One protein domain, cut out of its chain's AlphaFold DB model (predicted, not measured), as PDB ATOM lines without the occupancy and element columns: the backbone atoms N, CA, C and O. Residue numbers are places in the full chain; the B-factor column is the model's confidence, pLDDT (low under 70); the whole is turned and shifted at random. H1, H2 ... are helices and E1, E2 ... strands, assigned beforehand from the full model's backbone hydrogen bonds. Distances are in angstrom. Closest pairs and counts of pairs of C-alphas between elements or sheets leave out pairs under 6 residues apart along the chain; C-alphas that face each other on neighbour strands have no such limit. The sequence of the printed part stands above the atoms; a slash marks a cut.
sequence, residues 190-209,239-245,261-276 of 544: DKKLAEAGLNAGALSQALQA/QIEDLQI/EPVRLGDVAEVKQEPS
ATOM      1  N   ASP A 190      98.477  59.767 133.894       89.56
ATOM      2  CA  ASP A 190      97.520  60.689 134.516       89.56
ATOM      3  C   ASP A 190      97.184  60.327 135.971       89.56
ATOM      4  O   ASP A 190      96.936  61.220 136.787       89.56
ATOM      5  N   LYS A 191      97.196  59.035 136.332       89.81
ATOM      6  CA  LYS A 191      96.906  58.601 137.707       89.81
ATOM      7  C   LYS A 191      98.061  58.934 138.638       89.81
ATOM      8  O   LYS A 191      97.841  59.546 139.681       89.81
ATOM      9  N   LYS A 192      99.288  58.582 138.245       88.62
ATOM     10  CA  LYS A 192     100.487  58.854 139.051       88.62
ATOM     11  C   LYS A 192     100.776  60.345 139.162       88.62
ATOM     12  O   LYS A 192     101.197  60.809 140.216       88.62
ATOM     13  N   LEU A 193     100.500  61.108 138.103       86.88
ATOM     14  CA  LEU A 193     100.570  62.565 138.150       86.88
ATOM     15  C   LEU A 193      99.601  63.148 139.172       86.88
ATOM     16  O   LEU A 193     100.013  63.969 139.992       86.88
ATOM     17  N   ALA A 194      98.342  62.705 139.159       85.56
ATOM     18  CA  ALA A 194      97.339  63.176 140.106       85.56
ATOM     19  C   ALA A 194      97.692  62.808 141.559       85.56
ATOM     20  O   ALA A 194      97.550  63.648 142.447       85.56
ATOM     21  N   GLU A 195      98.201  61.594 141.801       86.31
ATOM     22  CA  GLU A 195      98.685  61.149 143.118       86.31
ATOM     23  C   GLU A 195      99.880  61.979 143.613       86.31
ATOM     24  O   GLU A 195      99.952  62.315 144.795       86.31
ATOM     25  N   ALA A 196     100.773  62.382 142.706       84.31
ATOM     26  CA  ALA A 196     101.901  63.269 142.988       84.31
ATOM     27  C   ALA A 196     101.512  64.759 143.115       84.31
ATOM     28  O   ALA A 196     102.376  65.605 143.347       84.31
ATOM     29  N   GLY A 197     100.233  65.114 142.940       84.56
ATOM     30  CA  GLY A 197      99.774  66.509 142.937       84.56
ATOM     31  C   GLY A 197     100.278  67.325 141.739       84.56
ATOM     32  O   GLY A 197     100.339  68.556 141.803       84.56
ATOM     33  N   LEU A 198     100.663  66.654 140.652       85.69
ATOM     34  CA  LEU A 198     101.182  67.237 139.419       85.69
ATOM     35  C   LEU A 198     100.122  67.221 138.311       85.69
ATOM     36  O   LEU A 198      99.153  66.468 138.337       85.69
ATOM     37  N   ASN A 199     100.315  68.069 137.304       86.25
ATOM     38  CA  ASN A 199      99.528  68.057 136.075       86.25
ATOM     39  C   ASN A 199     100.458  68.059 134.854       86.25
ATOM     40  O   ASN A 199     101.652  68.340 134.972       86.25
ATOM     41  N   ALA A 200      99.908  67.782 133.669       85.31
ATOM     42  CA  ALA A 200     100.685  67.753 132.428       85.31
ATOM     43  C   ALA A 200     101.419  69.083 132.140       85.31
ATOM     44  O   ALA A 200     102.530  69.083 131.613       85.31
ATOM     45  N   GLY A 201     100.851  70.226 132.542       85.56
ATOM     46  CA  GLY A 201     101.496  71.533 132.387       85.56
ATOM     47  C   GLY A 201     102.775  71.686 133.219       85.56
ATOM     48  O   GLY A 201     103.743  72.284 132.747       85.56
ATOM     49  N   ALA A 202     102.807  71.114 134.426       85.44
ATOM     50  CA  ALA A 202     103.993  71.091 135.279       85.44
ATOM     51  C   ALA A 202     105.130  70.273 134.648       85.44
ATOM     52  O   ALA A 202     106.290  70.667 134.760       85.44
ATOM     53  N   LEU A 203     104.802  69.191 133.929       87.19
ATOM     54  CA  LEU A 203     105.781  68.402 133.174       87.19
ATOM     55  C   LEU A 203     106.410  69.218 132.051       87.19
ATOM     56  O   LEU A 203     107.633  69.305 131.976       87.19
ATOM     57  N   SER A 204     105.590  69.861 131.216       87.69
ATOM     58  CA  SER A 204     106.093  70.687 130.115       87.69
ATOM     59  C   SER A 204     106.990  71.824 130.617       87.69
ATOM     60  O   SER A 204     108.049  72.072 130.043       87.69
ATOM     61  N   GLN A 205     106.609  72.487 131.716       86.88
ATOM     62  CA  GLN A 205     107.423  73.540 132.333       86.88
ATOM     63  C   GLN A 205     108.736  73.003 132.904       86.88
ATOM     64  O   GLN A 205     109.781  73.621 132.703       86.88
ATOM     65  N   ALA A 206     108.704  71.858 133.591       87.94
ATOM     66  CA  ALA A 206     109.906  71.234 134.132       87.94
ATOM     67  C   ALA A 206     110.868  70.817 133.013       87.94
ATOM     68  O   ALA A 206     112.060  71.104 133.100       87.94
ATOM     69  N   LEU A 207     110.356  70.211 131.937       89.00
ATOM     70  CA  LEU A 207     111.150  69.810 130.776       89.00
ATOM     71  C   LEU A 207     111.825  71.013 130.105       89.00
ATOM     72  O   LEU A 207     113.025  70.956 129.828       89.00
ATOM     73  N   GLN A 208     111.089  72.112 129.902       86.56
ATOM     74  CA  GLN A 208     111.630  73.358 129.344       86.56
ATOM     75  C   GLN A 208     112.686  73.992 130.258       86.56
ATOM     76  O   GLN A 208     113.735  74.417 129.778       86.56
ATOM     77  N   ALA A 209     112.433  74.039 131.568       84.56
ATOM     78  CA  ALA A 209     113.362  74.614 132.536       84.56
ATOM     79  C   ALA A 209     114.638  73.771 132.693       84.56
ATOM     80  O   ALA A 209     115.730  74.329 132.769       84.56
ATOM     81  N   GLN A 239     118.739  61.421 131.846       89.56
ATOM     82  CA  GLN A 239     118.655  62.801 132.352       89.56
ATOM     83  C   GLN A 239     117.225  63.348 132.323       89.56
ATOM     84  O   GLN A 239     116.880  64.181 133.156       89.56
ATOM     85  N   ILE A 240     116.417  62.890 131.366       90.12
ATOM     86  CA  ILE A 240     115.004  63.249 131.262       90.12
ATOM     87  C   ILE A 240     114.224  62.503 132.354       90.12
ATOM     88  O   ILE A 240     113.488  63.132 133.100       90.12
ATOM     89  N   GLU A 241     114.448  61.198 132.525       91.69
ATOM     90  CA  GLU A 241     113.820  60.382 133.579       91.69
ATOM     91  C   GLU A 241     114.148  60.869 135.001       91.69
ATOM     92  O   GLU A 241     113.265  60.927 135.856       91.69
ATOM     93  N   ASP A 242     115.406  61.244 135.252       91.38
ATOM     94  CA  ASP A 242     115.899  61.714 136.553       91.38
ATOM     95  C   ASP A 242     115.514  63.175 136.856       91.38
ATOM     96  O   ASP A 242     115.821  63.680 137.943       91.38
ATOM     97  N   LEU A 243     114.845  63.866 135.926       89.19
ATOM     98  CA  LEU A 243     114.393  65.239 136.119       89.19
ATOM     99  C   LEU A 243     113.426  65.313 137.305       89.19
ATOM    100  O   LEU A 243     112.384  64.659 137.319       89.19
ATOM    101  N   GLN A 244     113.764  66.129 138.301       89.06
ATOM    102  CA  GLN A 244     112.942  66.302 139.494       89.06
ATOM    103  C   GLN A 244     111.888  67.385 139.282       89.06
ATOM    104  O   GLN A 244     112.206  68.525 138.943       89.06
ATOM    105  N   ILE A 245     110.635  67.027 139.537       86.38
ATOM    106  CA  ILE A 245     109.478  67.905 139.442       86.38
ATOM    107  C   ILE A 245     108.938  68.106 140.852       86.38
ATOM    108  O   ILE A 245     108.596  67.155 141.551       86.38
ATOM    109  N   GLU A 261     107.558  66.496 148.320       71.81
ATOM    110  CA  GLU A 261     108.750  65.733 147.961       71.81
ATOM    111  C   GLU A 261     108.960  65.801 146.436       71.81
ATOM    112  O   GLU A 261     107.990  65.666 145.684       71.81
ATOM    113  N   PRO A 262     110.192  66.057 145.958       82.12
ATOM    114  CA  PRO A 262     110.473  66.073 144.531       82.12
ATOM    115  C   PRO A 262     110.199  64.691 143.939       82.12
ATOM    116  O   PRO A 262     110.770  63.699 144.392       82.12
ATOM    117  N   VAL A 263     109.368  64.634 142.904       87.81
ATOM    118  CA  VAL A 263     109.054  63.393 142.189       87.81
ATOM    119  C   VAL A 263     109.870  63.349 140.905       87.81
ATOM    120  O   VAL A 263     110.025  64.374 140.237       87.81
ATOM    121  N   ARG A 264     110.436  62.190 140.552       91.12
ATOM    122  CA  ARG A 264     111.173  62.054 139.289       91.12
ATOM    123  C   ARG A 264     110.197  61.947 138.130       91.12
ATOM    124  O   ARG A 264     109.163  61.295 138.253       91.12
ATOM    125  N   LEU A 265     110.546  62.523 136.984       89.44
ATOM    126  CA  LEU A 265     109.730  62.419 135.776       89.44
ATOM    127  C   LEU A 265     109.476  60.951 135.403       89.44
ATOM    128  O   LEU A 265     108.341  60.609 135.092       89.44
ATOM    129  N   GLY A 266     110.485  60.083 135.504       89.75
ATOM    130  CA  GLY A 266     110.348  58.652 135.208       89.75
ATOM    131  C   GLY A 266     109.375  57.895 136.124       89.75
ATOM    132  O   GLY A 266     108.872  56.839 135.745       89.75
ATOM    133  N   ASP A 267     109.059  58.433 137.308       90.06
ATOM    134  CA  ASP A 267     108.079  57.821 138.213       90.06
ATOM    135  C   ASP A 267     106.637  58.107 137.761       90.06
ATOM    136  O   ASP A 267     105.736  57.304 138.014       90.06
ATOM    137  N   VAL A 268     106.417  59.229 137.062       89.81
ATOM    138  CA  VAL A 268     105.091  59.754 136.682       89.81
ATOM    139  C   VAL A 268     104.835  59.799 135.174       89.81
ATOM    140  O   VAL A 268     103.711  60.064 134.752       89.81
ATOM    141  N   ALA A 269     105.848  59.543 134.352       91.50
ATOM    142  CA  ALA A 269     105.748  59.492 132.902       91.50
ATOM    143  C   ALA A 269     106.706  58.447 132.332       91.50
ATOM    144  O   ALA A 269     107.820  58.257 132.816       91.50
ATOM    145  N   GLU A 270     106.273  57.783 131.267       93.00
ATOM    146  CA  GLU A 270     107.123  56.878 130.511       93.00
ATOM    147  C   GLU A 270     107.932  57.678 129.485       93.00
ATOM    148  O   GLU A 270     107.367  58.382 128.649       93.00
ATOM    149  N   VAL A 271     109.260  57.579 129.555       92.12
ATOM    150  CA  VAL A 271     110.178  58.249 128.629       92.12
ATOM    151  C   VAL A 271     110.748  57.201 127.683       92.12
ATOM    152  O   VAL A 271     111.440  56.277 128.107       92.12
ATOM    153  N   LYS A 272     110.456  57.323 126.389       91.50
ATOM    154  CA  LYS A 272     110.943  56.395 125.363       91.50
ATOM    155  C   LYS A 272     111.499  57.154 124.175       91.50
ATOM    156  O   LYS A 272     110.946  58.159 123.747       91.50
ATOM    157  N   GLN A 273     112.586  56.638 123.617       88.56
ATOM    158  CA  GLN A 273     113.046  57.042 122.298       88.56
ATOM    159  C   GLN A 273     112.412  56.111 121.271       88.56
ATOM    160  O   GLN A 273     112.619  54.900 121.324       88.56
ATOM    161  N   GLU A 274     111.636  56.677 120.358       87.06
ATOM    162  CA  GLU A 274     110.925  55.929 119.328       87.06
ATOM    163  C   GLU A 274     111.012  56.645 117.975       87.06
ATOM    164  O   GLU A 274     111.229  57.860 117.932       87.06
ATOM    165  N   PRO A 275     110.881  55.920 116.853       80.44
ATOM    166  CA  PRO A 275     110.762  56.551 115.549       80.44
ATOM    167  C   PRO A 275     109.514  57.435 115.486       80.44
ATOM    168  O   PRO A 275     108.433  57.022 115.906       80.44
ATOM    169  N   SER A 276     109.658  58.644 114.950       79.44
ATOM    170  CA  SER A 276     108.532  59.531 114.675       79.44
ATOM    171  C   SER A 276     107.622  58.931 113.600       79.44
ATOM    172  O   SER A 276     107.993  57.996 112.883       79.44
TER     173      SER A 276
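This is residues 190 to 209, 239 to 245 and 261 to 276 of the 544 residues of an uncharacterized protein of Streptomyces microflavus (UniProt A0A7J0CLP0). Three short helices, H1, H2 and H3, gather loosely at one end, with H2 the longest, H1 about perpendicular to it and the small H3 close to both. From H3 the single strand E1 runs on as an arm that leads away from the helices. The printed part has 43 residues in three pieces, with three named helices and one named strand in the order H1, H2, H3, E1; the class is mixed, helices and strands. The whole is compact, with a radius of gyration of the C-alphas of 10.4 A and spans of 31 by 22 by 17 A.

Begin at H2, residues 200 to 209. H1, residues 190 to 195, is close to H2 but not clearly touching, with the closest C-alphas, those of Leu 193 and Ala 200, 7.7 A apart; their lines stand about perpendicular, at 85 degrees. H3, residues 265 to 268, is also close to H2 but not clearly touching: the closest C-alphas, those of Leu 203 and Leu 265, are 7.6 A apart. H3 and H1 touch, with the C-alphas of Lys 192 and Val 268 the closest at 5.3 A. E1, residues 269 to 275, pairs with no named strand, meets H3 only through their link, and is apart from H2. Look also at residues 244 to 245, which pair antiparallel with residues 263 to 264. In H1 and H2 every O i to N i+4 pair is within hydrogen-bond range; H3 is too short for such a pair.

Find C-alpha 190 at (97.520, 60.689, 134.516), where H1 begins; it measures 8.7 A. H2 runs 14.4 A from C-alpha 200 at (100.685, 67.753, 132.428). H3 spans 5.4 A, and E1 runs 18.3 A to C-alpha 275 at (110.762, 56.551, 115.549).

The C-alphas farthest apart, those of Glu 261 and Ser 276, are 33.9 A apart. Residues 210 to 238 and 246 to 260 are not printed, with C-alpha gaps of 12.9 A and 8.8 A. The links H1 to H2 and H3 to E1 are tight. No printed residue has a pLDDT under 70.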